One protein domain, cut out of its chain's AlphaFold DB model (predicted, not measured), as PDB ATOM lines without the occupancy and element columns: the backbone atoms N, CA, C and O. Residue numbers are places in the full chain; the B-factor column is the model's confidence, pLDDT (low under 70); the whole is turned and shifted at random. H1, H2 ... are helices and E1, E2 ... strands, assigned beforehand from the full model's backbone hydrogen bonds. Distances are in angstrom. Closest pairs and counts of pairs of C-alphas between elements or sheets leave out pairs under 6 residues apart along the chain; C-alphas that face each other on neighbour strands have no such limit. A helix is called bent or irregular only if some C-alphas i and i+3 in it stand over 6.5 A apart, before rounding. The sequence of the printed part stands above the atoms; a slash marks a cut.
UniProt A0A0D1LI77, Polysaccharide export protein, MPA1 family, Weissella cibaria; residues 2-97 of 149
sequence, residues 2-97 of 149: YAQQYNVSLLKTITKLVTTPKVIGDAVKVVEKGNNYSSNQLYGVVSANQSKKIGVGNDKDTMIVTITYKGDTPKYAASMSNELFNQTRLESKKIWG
ATOM      1  N   TYR A   2     -52.831 -42.284  16.242       52.00
ATOM      2  CA  TYR A   2     -51.729 -42.302  15.256       52.00
ATOM      3  C   TYR A   2     -52.078 -41.773  13.849       52.00
ATOM      4  O   TYR A   2     -51.284 -41.047  13.257       52.00
ATOM      5  N   ALA A   3     -53.279 -42.059  13.330       55.09
ATOM      6  CA  ALA A   3     -53.700 -41.595  12.002       55.09
ATOM      7  C   ALA A   3     -53.861 -40.062  11.911       55.09
ATOM      8  O   ALA A   3     -53.447 -39.453  10.929       55.09
ATOM      9  N   GLN A   4     -54.396 -39.414  12.955       59.03
ATOM     10  CA  GLN A   4     -54.519 -37.949  12.997       59.03
ATOM     11  C   GLN A   4     -53.144 -37.271  13.015       59.03
ATOM     12  O   GLN A   4     -52.917 -36.308  12.287       59.03
ATOM     13  N   GLN A   5     -52.198 -37.800  13.793       60.50
ATOM     14  CA  GLN A   5     -50.853 -37.231  13.910       60.50
ATOM     15  C   GLN A   5     -50.020 -37.414  12.627       60.50
ATOM     16  O   GLN A   5     -49.266 -36.516  12.234       60.50
ATOM     17  N   TYR A   6     -50.209 -38.543  11.934       58.78
ATOM     18  CA  TYR A   6     -49.650 -38.787  10.604       58.78
ATOM     19  C   TYR A   6     -50.173 -37.774   9.575       58.78
ATOM     20  O   TYR A   6     -49.381 -37.141   8.874       58.78
ATOM     21  N   ASN A   7     -51.488 -37.535   9.554       68.88
ATOM     22  CA  ASN A   7     -52.113 -36.587   8.629       68.88
ATOM     23  C   ASN A   7     -51.600 -35.155   8.833       68.88
ATOM     24  O   ASN A   7     -51.250 -34.491   7.860       68.88
ATOM     25  N   VAL A   8     -51.461 -34.702  10.083       75.31
ATOM     26  CA  VAL A   8     -50.928 -33.363  10.405       75.31
ATOM     27  C   VAL A   8     -49.473 -33.200   9.942       75.31
ATOM     28  O   VAL A   8     -49.097 -32.152   9.410       75.31
ATOM     29  N   SER A   9     -48.650 -34.237  10.105       78.25
ATOM     30  CA  SER A   9     -47.229 -34.206   9.724       78.25
ATOM     31  C   SER A   9     -47.042 -34.206   8.205       78.25
ATOM     32  O   SER A   9     -46.209 -33.461   7.674       78.25
ATOM     33  N   LEU A  10     -47.861 -34.986   7.496       81.44
ATOM     34  CA  LEU A  10     -47.906 -34.993   6.036       81.44
ATOM     35  C   LEU A  10     -48.339 -33.624   5.501       81.44
ATOM     36  O   LEU A  10     -47.673 -33.064   4.627       81.44
ATOM     37  N   LEU A  11     -49.404 -33.053   6.072       83.31
ATOM     38  CA  LEU A  11     -49.916 -31.747   5.669       83.31
ATOM     39  C   LEU A  11     -48.853 -30.662   5.843       83.31
ATOM     40  O   LEU A  11     -48.577 -29.914   4.910       83.31
ATOM     41  N   LYS A  12     -48.189 -30.634   7.006       86.00
ATOM     42  CA  LYS A  12     -47.108 -29.686   7.299       86.00
ATOM     43  C   LYS A  12     -45.944 -29.821   6.317       86.00
ATOM     44  O   LYS A  12     -45.347 -28.820   5.913       86.00
ATOM     45  N   THR A  13     -45.631 -31.052   5.921       86.44
ATOM     46  CA  THR A  13     -44.593 -31.320   4.921       86.44
ATOM     47  C   THR A  13     -44.984 -30.752   3.564       86.44
ATOM     48  O   THR A  13     -44.187 -30.034   2.967       86.44
ATOM     49  N   ILE A  14     -46.220 -30.982   3.115       87.62
ATOM     50  CA  ILE A  14     -46.725 -30.405   1.863       87.62
ATOM     51  C   ILE A  14     -46.722 -28.883   1.910       87.62
ATOM     52  O   ILE A  14     -46.175 -28.257   1.004       87.62
ATOM     53  N   THR A  15     -47.244 -28.279   2.979       88.31
ATOM     54  CA  THR A  15     -47.269 -26.817   3.101       88.31
ATOM     55  C   THR A  15     -45.865 -26.222   3.068       88.31
ATOM     56  O   THR A  15     -45.651 -25.172   2.468       88.31
ATOM     57  N   LYS A  16     -44.882 -26.914   3.661       90.88
ATOM     58  CA  LYS A  16     -43.489 -26.467   3.650       90.88
ATOM     59  C   LYS A  16     -42.841 -26.660   2.280       90.88
ATOM     60  O   LYS A  16     -42.104 -25.777   1.845       90.88
ATOM     61  N   LEU A  17     -43.149 -27.758   1.590       91.50
ATOM     62  CA  LEU A  17     -42.607 -28.080   0.270       91.50
ATOM     63  C   LEU A  17     -42.933 -26.992  -0.762       91.50
ATOM     64  O   LEU A  17     -42.031 -26.565  -1.482       91.50
ATOM     65  N   VAL A  18     -44.170 -26.479  -0.754       92.81
ATOM     66  CA  VAL A  18     -44.631 -25.381  -1.633       92.81
ATOM     67  C   VAL A  18     -43.728 -24.144  -1.533       92.81
ATOM     68  O   VAL A  18     -43.503 -23.451  -2.520       92.81
ATOM     69  N   THR A  19     -43.188 -23.876  -0.344       93.50
ATOM     70  CA  THR A  19     -42.355 -22.695  -0.062       93.50
ATOM     71  C   THR A  19     -40.850 -22.938  -0.190       93.50
ATOM     72  O   THR A  19     -40.051 -22.066   0.151       93.50
ATOM     73  N   THR A  20     -40.424 -24.120  -0.644       94.44
ATOM     74  CA  THR A  20     -38.991 -24.414  -0.767       94.44
ATOM     75  C   THR A  20     -38.355 -23.658  -1.937       94.44
ATOM     76  O   THR A  20     -38.988 -23.515  -2.986       94.44
ATOM     77  N   PRO A  21     -37.080 -23.233  -1.822       93.62
ATOM     78  CA  PRO A  21     -36.385 -22.513  -2.889       93.62
ATOM     79  C   PRO A  21     -36.412 -23.224  -4.242       93.62
ATOM     80  O   PRO A  21     -36.549 -22.576  -5.273       93.62
ATOM     81  N   LYS A  22     -36.334 -24.560  -4.230       93.00
ATOM     82  CA  LYS A  22     -36.388 -25.395  -5.430       93.00
ATOM     83  C   LYS A  22     -37.741 -25.303  -6.136       93.00
ATOM     84  O   LYS A  22     -37.781 -24.918  -7.296       93.00
ATOM     85  N   VAL A  23     -38.835 -25.572  -5.417       94.94
ATOM     86  CA  VAL A  23     -40.203 -25.502  -5.963       94.94
ATOM     87  C   VAL A  23     -40.513 -24.101  -6.482       94.94
ATOM     88  O   VAL A  23     -41.049 -23.954  -7.579       94.94
ATOM     89  N   ILE A  24     -40.140 -23.068  -5.722       94.88
ATOM     90  CA  ILE A  24     -40.351 -21.675  -6.126       94.88
ATOM     91  C   ILE A  24     -39.516 -21.342  -7.363       94.88
ATOM     92  O   ILE A  24     -40.044 -20.775  -8.314       94.88
ATOM     93  N   GLY A  25     -38.228 -21.686  -7.361       93.19
ATOM     94  CA  GLY A  25     -37.322 -21.406  -8.470       93.19
ATOM     95  C   GLY A  25     -37.775 -22.078  -9.762       93.19
ATOM     96  O   GLY A  25     -37.890 -21.411 -10.790       93.19
ATOM     97  N   ASP A  26     -38.121 -23.364  -9.703       94.06
ATOM     98  CA  ASP A  26     -38.639 -24.105 -10.853       94.06
ATOM     99  C   ASP A  26     -39.949 -23.494 -11.368       94.06
ATOM    100  O   ASP A  26     -40.118 -23.317 -12.578       94.06
ATOM    101  N   ALA A  27     -40.843 -23.075 -10.467       94.38
ATOM    102  CA  ALA A  27     -42.089 -22.429 -10.861       94.38
ATOM    103  C   ALA A  27     -41.856 -21.070 -11.541       94.38
ATOM    104  O   ALA A  27     -42.426 -20.809 -12.602       94.38
ATOM    105  N   VAL A  28     -40.965 -20.234 -10.998       93.00
ATOM    106  CA  VAL A  28     -40.576 -18.955 -11.620       93.00
ATOM    107  C   VAL A  28     -39.985 -19.192 -13.007       93.00
ATOM    108  O   VAL A  28     -40.363 -18.516 -13.961       93.00
ATOM    109  N   LYS A  29     -39.090 -20.177 -13.143       92.56
ATOM    110  CA  LYS A  29     -38.447 -20.502 -14.418       92.56
ATOM    111  C   LYS A  29     -39.467 -20.841 -15.503       92.56
ATOM    112  O   LYS A  29     -39.307 -20.395 -16.639       92.56
ATOM    113  N   VAL A  30     -40.501 -21.607 -15.163       92.50
ATOM    114  CA  VAL A  30     -41.566 -21.983 -16.102       92.50
ATOM    115  C   VAL A  30     -42.459 -20.786 -16.434       92.50
ATOM    116  O   VAL A  30     -42.700 -20.514 -17.611       92.50
ATOM    117  N   VAL A  31     -42.919 -20.039 -15.427       91.31
ATOM    118  CA  VAL A  31     -43.850 -18.912 -15.621       91.31
ATOM    119  C   VAL A  31     -43.204 -17.767 -16.401       91.31
ATOM    120  O   VAL A  31     -43.841 -17.188 -17.282       91.31
ATOM    121  N   GLU A  32     -41.933 -17.470 -16.135       89.38
ATOM    122  CA  GLU A  32     -41.179 -16.422 -16.833       89.38
ATOM    123  C   GLU A  32     -40.521 -16.906 -18.134       89.38
ATOM    124  O   GLU A  32     -39.803 -16.144 -18.778       89.38
ATOM    125  N   LYS A  33     -40.792 -18.151 -18.555       79.56
ATOM    126  CA  LYS A  33     -40.294 -18.750 -19.805       79.56
ATOM    127  C   LYS A  33     -38.765 -18.713 -19.948       79.56
ATOM    128  O   LYS A  33     -38.253 -18.476 -21.035       79.56
ATOM    129  N   GLY A  34     -38.069 -18.993 -18.845       65.00
ATOM    130  CA  GLY A  34     -36.682 -19.459 -18.789       65.00
ATOM    131  C   GLY A  34     -35.655 -18.713 -19.645       65.00
ATOM    132  O   GLY A  34     -35.403 -19.127 -20.767       65.00
ATOM    133  N   ASN A  35     -35.019 -17.687 -19.059       60.12
ATOM    134  CA  ASN A  35     -33.582 -17.346 -19.201       60.12
ATOM    135  C   ASN A  35     -33.192 -16.038 -18.481       60.12
ATOM    136  O   ASN A  35     -32.025 -15.664 -18.475       60.12
ATOM    137  N   ASN A  36     -34.137 -15.363 -17.817       75.81
ATOM    138  CA  ASN A  36     -33.873 -14.088 -17.138       75.81
ATOM    139  C   ASN A  36     -32.935 -14.204 -15.923       75.81
ATOM    140  O   ASN A  36     -32.385 -13.199 -15.481       75.81
ATOM    141  N   TYR A  37     -32.751 -15.409 -15.371       81.50
ATOM    142  CA  TYR A  37     -31.958 -15.625 -14.161       81.50
ATOM    143  C   TYR A  37     -31.034 -16.830 -14.294       81.50
ATOM    144  O   TYR A  37     -31.425 -17.887 -14.792       81.50
ATOM    145  N   SER A  38     -29.824 -16.695 -13.751       86.44
ATOM    146  CA  SER A  38     -28.948 -17.839 -13.490       86.44
ATOM    147  C   SER A  38     -29.536 -18.746 -12.400       86.44
ATOM    148  O   SER A  38     -30.289 -18.288 -11.538       86.44
ATOM    149  N   SER A  39     -29.145 -20.026 -12.370       85.62
ATOM    150  CA  SER A  39     -29.576 -20.974 -11.328       85.62
ATOM    151  C   SER A  39     -29.311 -20.454  -9.910       85.62
ATOM    152  O   SER A  39     -30.171 -20.569  -9.040       85.62
ATOM    153  N   ASN A  40     -28.160 -19.813  -9.680       86.69
ATOM    154  CA  ASN A  40     -27.800 -19.269  -8.366       86.69
ATOM    155  C   ASN A  40     -28.726 -18.122  -7.939       86.69
ATOM    156  O   ASN A  40     -29.102 -18.024  -6.773       86.69
ATOM    157  N   GLN A  41     -29.133 -17.266  -8.878       86.88
ATOM    158  CA  GLN A  41     -30.097 -16.198  -8.603       86.88
ATOM    159  C   GLN A  41     -31.499 -16.762  -8.373       86.88
ATOM    160  O   GLN A  41     -32.181 -16.339  -7.438       86.88
ATOM    161  N   LEU A  42     -31.902 -17.733  -9.195       87.75
ATOM    162  CA  LEU A  42     -33.225 -18.345  -9.179       87.75
ATOM    163  C   LEU A  42     -33.518 -19.021  -7.832       87.75
ATOM    164  O   LEU A  42     -34.519 -18.706  -7.189       87.75
ATOM    165  N   TYR A  43     -32.616 -19.893  -7.377       89.06
ATOM    166  CA  TYR A  43     -32.770 -20.638  -6.120       89.06
ATOM    167  C   TYR A  43     -32.256 -19.880  -4.890       89.06
ATOM    168  O   TYR A  43     -32.484 -20.312  -3.766       89.06
ATOM    169  N   GLY A  44     -31.575 -18.752  -5.086       89.94
ATOM    170  CA  GLY A  44     -31.156 -17.853  -4.019       89.94
ATOM    171  C   GLY A  44     -32.136 -16.693  -3.861       89.94
ATOM    172  O   GLY A  44     -33.245 -16.847  -3.347       89.94
ATOM    173  N   VAL A  45     -31.711 -15.520  -4.328       88.31
ATOM    174  CA  VAL A  45     -32.383 -14.229  -4.102       88.31
ATOM    175  C   VAL A  45     -33.802 -14.189  -4.671       88.31
ATOM    176  O   VAL A  45     -34.709 -13.683  -4.009       88.31
ATOM    177  N   VAL A  46     -34.023 -14.728  -5.874       88.44
ATOM    178  CA  VAL A  46     -35.344 -14.701  -6.516       88.44
ATOM    179  C   VAL A  46     -36.325 -15.529  -5.700       88.44
ATOM    180  O   VAL A  46     -37.338 -14.992  -5.261       88.44
ATOM    181  N   SER A  47     -36.010 -16.792  -5.405       89.94
ATOM    182  CA  SER A  47     -36.893 -17.631  -4.587       89.94
ATOM    183  C   SER A  47     -37.197 -17.019  -3.212       89.94
ATOM    184  O   SER A  47     -38.347 -17.041  -2.772       89.94
ATOM    185  N   ALA A  48     -36.206 -16.390  -2.569       90.75
ATOM    186  CA  ALA A  48     -36.370 -15.730  -1.275       90.75
ATOM    187  C   ALA A  48     -37.289 -14.499  -1.339       90.75
ATOM    188  O   ALA A  48     -38.023 -14.215  -0.393       90.75
ATOM    189  N   ASN A  49     -37.278 -13.763  -2.450       90.62
ATOM    190  CA  ASN A  49     -38.197 -12.648  -2.664       90.62
ATOM    191  C   ASN A  49     -39.602 -13.129  -3.030       90.62
ATOM    192  O   ASN A  49     -40.592 -12.572  -2.556       90.62
ATOM    193  N   GLN A  50     -39.692 -14.179  -3.843       92.00
ATOM    194  CA  GLN A  50     -40.959 -14.737  -4.302       92.00
ATOM    195  C   GLN A  50     -41.705 -15.484  -3.191       92.00
ATOM    196  O   GLN A  50     -42.933 -15.438  -3.153       92.00
ATOM    197  N   SER A  51     -40.997 -16.088  -2.232       91.75
ATOM    198  CA  SER A  51     -41.609 -16.765  -1.079       91.75
ATOM    199  C   SER A  51     -42.495 -15.840  -0.241       91.75
ATOM    200  O   SER A  51     -43.549 -16.260   0.226       91.75
ATOM    201  N   LYS A  52     -42.141 -14.552  -0.135       92.19
ATOM    202  CA  LYS A  52     -42.926 -13.527   0.580       92.19
ATOM    203  C   LYS A  52     -44.287 -13.246  -0.063       92.19
ATOM    204  O   LYS A  52     -45.154 -12.649   0.571       92.19
ATOM    205  N   LYS A  53     -44.465 -13.631  -1.329       93.38
ATOM    206  CA  LYS A  53     -45.714 -13.476  -2.084       93.38
ATOM    207  C   LYS A  53     -46.596 -14.726  -2.012       93.38
ATOM    208  O   LYS A  53     -47.725 -14.670  -2.495       93.38
ATOM    209  N   ILE A  54     -46.107 -15.826  -1.436       94.12
ATOM    210  CA  ILE A  54     -46.828 -17.098  -1.340       94.12
ATOM    211  C   ILE A  54     -47.589 -17.155  -0.017       94.12
ATOM    212  O   ILE A  54     -47.004 -17.021   1.056       94.12
ATOM    213  N   GLY A  55     -48.891 -17.405  -0.096       91.50
ATOM    214  CA  GLY A  55     -49.704 -17.818   1.038       91.50
ATOM    215  C   GLY A  55     -50.007 -19.309   0.948       91.50
ATOM    216  O   GLY A  55     -50.335 -19.824  -0.121       91.50
ATOM    217  N   VAL A  56     -49.909 -20.011   2.074       90.00
ATOM    218  CA  VAL A  56     -50.335 -21.408   2.173       90.00
ATOM    219  C   VAL A  56     -51.352 -21.514   3.298       90.00
ATOM    220  O   VAL A  56     -51.011 -21.362   4.468       90.00
ATOM    221  N   GLY A  57     -52.608 -21.726   2.922       85.06
ATOM    222  CA  GLY A  57     -53.692 -22.025   3.844       85.06
ATOM    223  C   GLY A  57     -53.841 -23.530   3.994       85.06
ATOM    224  O   GLY A  57     -53.768 -24.270   3.013       85.06
ATOM    225  N   ASN A  58     -54.064 -23.987   5.215       81.69
ATOM    226  CA  ASN A  58     -54.511 -25.339   5.477       81.69
ATOM    227  C   ASN A  58     -55.720 -25.308   6.400       81.69
ATOM    228  O   ASN A  58     -55.778 -24.537   7.357       81.69
ATOM    229  N   ASP A  59     -56.671 -26.175   6.111       74.06
ATOM    230  CA  ASP A  59     -57.724 -26.498   7.053       74.06
ATOM    231  C   ASP A  59     -57.207 -27.632   7.952       74.06
ATOM    232  O   ASP A  59     -56.596 -28.585   7.471       74.06
ATOM    233  N   LYS A  60     -57.353 -27.491   9.273       69.88
ATOM    234  CA  LYS A  60     -56.846 -28.478  10.243       69.88
ATOM    235  C   LYS A  60     -57.690 -29.748  10.257       69.88
ATOM    236  O   LYS A  60     -57.182 -30.796  10.658       69.88
ATOM    237  N   ASP A  61     -58.930 -29.645   9.795       71.25
ATOM    238  CA  ASP A  61     -59.906 -30.727   9.819       71.25
ATOM    239  C   ASP A  61     -59.948 -31.489   8.487       71.25
ATOM    240  O   ASP A  61     -60.527 -32.574   8.404       71.25
ATOM    241  N   THR A  62     -59.283 -30.977   7.443       75.25
ATOM    242  CA  THR A  62     -59.243 -31.606   6.118       75.25
ATOM    243  C   THR A  62     -57.821 -31.739   5.570       75.25
ATOM    244  O   THR A  62     -56.877 -31.092   6.010       75.25
ATOM    245  N   MET A  63     -57.640 -32.598   4.561       78.88
ATOM    246  CA  MET A  63     -56.362 -32.719   3.842       78.88
ATOM    247  C   MET A  63     -56.214 -31.690   2.708       78.88
ATOM    248  O   MET A  63     -55.460 -31.904   1.756       78.88
ATOM    249  N   ILE A  64     -56.957 -30.584   2.785       83.62
ATOM    250  CA  ILE A  64     -56.993 -29.558   1.748       83.62
ATOM    251  C   ILE A  64     -55.944 -28.493   2.059       83.62
ATOM    252  O   ILE A  64     -55.904 -27.908   3.141       83.62
ATOM    253  N   VAL A  65     -55.103 -28.222   1.062       86.81
ATOM    254  CA  VAL A  65     -54.116 -27.143   1.092       86.81
ATOM    255  C   VAL A  65     -54.481 -26.130   0.019       86.81
ATOM    256  O   VAL A  65     -54.642 -26.470  -1.153       86.81
ATOM    257  N   THR A  66     -54.609 -24.874   0.422       89.69
ATOM    258  CA  THR A  66     -54.816 -23.740  -0.474       89.69
ATOM    259  C   THR A  66     -53.487 -23.042  -0.708       89.69
ATOM    260  O   THR A  66     -52.840 -22.596   0.236       89.69
ATOM    261  N   ILE A  67     -53.090 -22.919  -1.972       91.00
ATOM    262  CA  ILE A  67     -51.912 -22.153  -2.380       91.00
ATOM    263  C   ILE A  67     -52.407 -20.846  -2.990       91.00
ATOM    264  O   ILE A  67     -53.204 -20.859  -3.928       91.00
ATOM    265  N   THR A  68     -51.938 -19.723  -2.459       92.19
ATOM    266  CA  THR A  68     -52.203 -18.391  -2.999       92.19
ATOM    267  C   THR A  68     -50.893 -17.708  -3.354       92.19
ATOM    268  O   THR A  68     -49.856 -17.936  -2.732       92.19
ATOM    269  N   TYR A  69     -50.934 -16.857  -4.373       93.69
ATOM    270  CA  TYR A  69     -49.780 -16.073  -4.780       93.69
ATOM    271  C   TYR A  69     -50.189 -14.631  -5.087       93.69
ATOM    272  O   TYR A  69     -51.122 -14.385  -5.854       93.69
ATOM    273  N   LYS A  70     -49.471 -13.667  -4.507       92.69
ATOM    274  CA  LYS A  70     -49.663 -12.233  -4.752       92.69
ATOM    275  C   LYS A  70     -48.816 -11.781  -5.944       92.69
ATOM    276  O   LYS A  70     -47.650 -11.433  -5.783       92.69
ATOM    277  N   GLY A  71     -49.411 -11.785  -7.133       87.00
ATOM    278  CA  GLY A  71     -48.772 -11.318  -8.368       87.00
ATOM    279  C   GLY A  71     -49.129  -9.882  -8.745       87.00
ATOM    280  O   GLY A  71     -50.145  -9.352  -8.303       87.00
ATOM    281  N   ASP A  72     -48.303  -9.284  -9.604       87.25
ATOM    282  CA  ASP A  72     -48.509  -7.918 -10.114       87.25
ATOM    283  C   ASP A  72     -49.661  -7.856 -11.129       87.25
ATOM    284  O   ASP A  72     -50.337  -6.839 -11.267       87.25
ATOM    285  N   THR A  73     -49.930  -8.976 -11.809       87.81
ATOM    286  CA  THR A  73     -51.115  -9.158 -12.654       87.81
ATOM    287  C   THR A  73     -51.899 -10.398 -12.220       87.81
ATOM    288  O   THR A  73     -51.292 -11.384 -11.782       87.81
ATOM    289  N   PRO A  74     -53.236 -10.410 -12.381       87.44
ATOM    290  CA  PRO A  74     -54.038 -11.587 -12.055       87.44
ATOM    291  C   PRO A  74     -53.635 -12.825 -12.869       87.44
ATOM    292  O   PRO A  74     -53.551 -13.925 -12.324       87.44
ATOM    293  N   LYS A  75     -53.280 -12.638 -14.147       89.75
ATOM    294  CA  LYS A  75     -52.739 -13.691 -15.016       89.75
ATOM    295  C   LYS A  75     -51.449 -14.306 -14.470       89.75
ATOM    296  O   LYS A  75     -51.309 -15.531 -14.443       89.75
ATOM    297  N   TYR A  76     -50.508 -13.470 -14.025       90.69
ATOM    298  CA  TYR A  76     -49.254 -13.939 -13.434       90.69
ATOM    299  C   TYR A  76     -49.511 -14.674 -12.115       90.69
ATOM    300  O   TYR A  76     -48.984 -15.762 -11.908       90.69
ATOM    301  N   ALA A  77     -50.397 -14.144 -11.266       91.88
ATOM    302  CA  ALA A  77     -50.763 -14.781 -10.005       91.88
ATOM    303  C   ALA A  77     -51.396 -16.169 -10.190       91.88
ATOM    304  O   ALA A  77     -51.028 -17.121  -9.492       91.88
ATOM    305  N   ALA A  78     -52.305 -16.302 -11.158       91.25
ATOM    306  CA  ALA A  78     -52.922 -17.577 -11.502       91.25
ATOM    307  C   ALA A  78     -51.888 -18.572 -12.051       91.25
ATOM    308  O   ALA A  78     -51.844 -19.725 -11.621       91.25
ATOM    309  N   SER A  79     -51.020 -18.118 -12.961       93.62
ATOM    310  CA  SER A  79     -49.956 -18.948 -13.542       93.62
ATOM    311  C   SER A  79     -48.998 -19.455 -12.466       93.62
ATOM    312  O   SER A  79     -48.737 -20.651 -12.396       93.62
ATOM    313  N   MET A  80     -48.560 -18.569 -11.571       94.94
ATOM    314  CA  MET A  80     -47.638 -18.910 -10.491       94.94
ATOM    315  C   MET A  80     -48.262 -19.851  -9.457       94.94
ATOM    316  O   MET A  80     -47.631 -20.827  -9.070       94.94
ATOM    317  N   SER A  81     -49.515 -19.628  -9.052       94.94
ATOM    318  CA  SER A  81     -50.204 -20.521  -8.101       94.94
ATOM    319  C   SER A  81     -50.350 -21.941  -8.659       94.94
ATOM    320  O   SER A  81     -50.083 -22.922  -7.964       94.94
ATOM    321  N   ASN A  82     -50.730 -22.053  -9.935       94.31
ATOM    322  CA  ASN A  82     -50.856 -23.341 -10.614       94.31
ATOM    323  C   ASN A  82     -49.497 -24.034 -10.772       94.31
ATOM    324  O   ASN A  82     -49.397 -25.249 -10.598       94.31
ATOM    325  N   GLU A  83     -48.452 -23.270 -11.081       95.31
ATOM    326  CA  GLU A  83     -47.130 -23.840 -11.289       95.31
ATOM    327  C   GLU A  83     -46.458 -24.256  -9.977       95.31
ATOM    328  O   GLU A  83     -45.859 -25.328  -9.913       95.31
ATOM    329  N   LEU A  84     -46.659 -23.506  -8.891       95.38
ATOM    330  CA  LEU A  84     -46.261 -23.929  -7.546       95.38
ATOM    331  C   LEU A  84     -46.884 -25.281  -7.177       95.38
ATOM    332  O   LEU A  84     -46.185 -26.152  -6.657       95.38
ATOM    333  N   PHE A  85     -48.165 -25.499  -7.489       94.75
ATOM    334  CA  PHE A  85     -48.795 -26.811  -7.311       94.75
ATOM    335  C   PHE A  85     -48.119 -27.891  -8.168       94.75
ATOM    336  O   PHE A  85     -47.786 -28.962  -7.654       94.75
ATOM    337  N   ASN A  86     -47.885 -27.621  -9.456       95.06
ATOM    338  CA  ASN A  86     -47.254 -28.583 -10.362       95.06
ATOM    339  C   ASN A  86     -45.868 -29.006  -9.869       95.06
ATOM    340  O   ASN A  86     -45.596 -30.206  -9.782       95.06
ATOM    341  N   GLN A  87     -45.027 -28.045  -9.496       94.88
ATOM    342  CA  GLN A  87     -43.678 -28.307  -8.997       94.88
ATOM    343  C   GLN A  87     -43.703 -29.004  -7.634       94.88
ATOM    344  O   GLN A  87     -42.960 -29.962  -7.420       94.88
ATOM    345  N   THR A  88     -44.630 -28.632  -6.748       93.44
ATOM    346  CA  THR A  88     -44.840 -29.347  -5.475       93.44
ATOM    347  C   THR A  88     -45.223 -30.804  -5.715       93.44
ATOM    348  O   THR A  88     -44.696 -31.695  -5.052       93.44
ATOM    349  N   ARG A  89     -46.103 -31.082  -6.683       92.69
ATOM    350  CA  ARG A  89     -46.483 -32.449  -7.065       92.69
ATOM    351  C   ARG A  89     -45.299 -33.234  -7.620       92.69
ATOM    352  O   ARG A  89     -45.127 -34.397  -7.258       92.69
ATOM    353  N   LEU A  90     -44.477 -32.615  -8.463       93.19
ATOM    354  CA  LEU A  90     -43.280 -33.251  -9.014       93.19
ATOM    355  C   LEU A  90     -42.258 -33.575  -7.922       93.19
ATOM    356  O   LEU A  90     -41.767 -34.702  -7.869       93.19
ATOM    357  N   GLU A  91     -41.965 -32.633  -7.027       91.62
ATOM    358  CA  GLU A  91     -41.038 -32.866  -5.916       91.62
ATOM    359  C   GLU A  91     -41.604 -33.859  -4.896       91.62
ATOM    360  O   GLU A  91     -40.889 -34.752  -4.454       91.62
ATOM    361  N   SER A  92     -42.902 -33.804  -4.592       90.31
ATOM    362  CA  SER A  92     -43.568 -34.795  -3.738       90.31
ATOM    363  C   SER A  92     -43.449 -36.207  -4.320       90.31
ATOM    364  O   SER A  92     -43.095 -37.138  -3.597       90.31
ATOM    365  N   LYS A  93     -43.635 -36.364  -5.638       90.81
ATOM    366  CA  LYS A  93     -43.416 -37.643  -6.327       90.81
ATOM    367  C   LYS A  93     -41.957 -38.101  -6.236       90.81
ATOM    368  O   LYS A  93     -41.722 -39.292  -6.077       90.81
ATOM    369  N   LYS A  94     -40.980 -37.190  -6.315       89.44
ATOM    370  CA  LYS A  94     -39.554 -37.534  -6.154       89.44
ATOM    371  C   LYS A  94     -39.228 -37.999  -4.733       89.44
ATOM    372  O   LYS A  94     -38.419 -38.904  -4.577       89.44
ATOM    373  N   ILE A  95     -39.848 -37.398  -3.716       87.56
ATOM    374  CA  ILE A  95     -39.573 -37.707  -2.304       87.56
ATOM    375  C   ILE A  95     -40.302 -38.983  -1.857       87.56
ATOM    376  O   ILE A  95     -39.729 -39.792  -1.134       87.56
ATOM    377  N   TRP A  96     -41.560 -39.171  -2.267       84.56
ATOM    378  CA  TRP A  96     -42.420 -40.256  -1.765       84.56
ATOM    379  C   TRP A  96     -42.720 -41.355  -2.783       84.56
ATOM    380  O   TRP A  96     -43.372 -42.335  -2.442       84.56
ATOM    381  N   GLY A  97     -42.312 -41.201  -4.044       81.00
ATOM    382  CA  GLY A  97     -42.564 -42.177  -5.112       81.00
ATOM    383  C   GLY A  97     -44.017 -42.241  -5.602       81.00
ATOM    384  O   GLY A  97     -44.304 -42.902  -6.596       81.00
TER     385      GLY A  97
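AT A GLANCE: This is residues 2 to 97 of the 149 residues of the protein "Polysaccharide export protein, MPA1 family" of Weissella cibaria (UniProt A0A0D1LI77). A small hairpin of strands, E1 and E2, packs on the first half of the long helix H4, which crosses H2 and the last turns of H1. H1 reaches to one end of the longest axis, and H3 packs on H2 toward the other. The printed part has 96 residues, in the order H1, H2, H3, E1, E2, H4, with an antiparallel sheet E1 - E2; the class is mostly helix. It is compact, with a radius of gyration of the C-alphas of 13.9 A, and spans 46 by 28 by 19 A.

HOW THE PARTS SIT: E1, residues 54 to 58, and E2, residues 65 to 69, form an antiparallel hairpin; N 55 and O 68 are within hydrogen-bond range at 2.9 A. H4, residues 74 to 96, comes closest to E2 at the C-alphas of Ala 77 and Tyr 69, 5.5 A apart. H1, residues 2 to 18, touches H4 with residues 14 to 18 alone, at a steep tilt of 53 degrees, opposite ways; the closest C-alphas, of Val 18 and Thr 88, are 5.5 A apart. H2, residues 21 to 31, touches H4 at a steep tilt of 47 degrees, with the C-alphas of Ala 27 and Glu 83 closest at 5.3 A. H3, residues 39 to 51, touches H2 about perpendicular at 86 degrees, with Gly 25 and Leu 42 closest, their C-alphas 5.2 A apart. H3 and H4 are apart. Every O i to N i+4 pair is within hydrogen-bond range in H1, H2 and H4, and 7 of 9 in H3.

IN THESE COORDINATES: H1 begins at C-alpha 2 (-51.729, -42.302, 15.256) and is 24.9 A long. H2 is 15.2 A long and H3 16.4 A; H3 is irregular, but only just: C-alphas 42 and 45 are 6.6 A apart. E1 is 13.2 A long and E2 13.3 A. H4, 32.6 A long, ends at C-alpha 96 (-42.420, -40.256, -1.765).

THE WHOLE: The two C-alphas farthest apart, of Tyr 2 and Asn 36, are 46.5 A apart. The printed part has no cut and no long link. Confidence is under 70 at residues 2 to 7, 34 to 35 and 60.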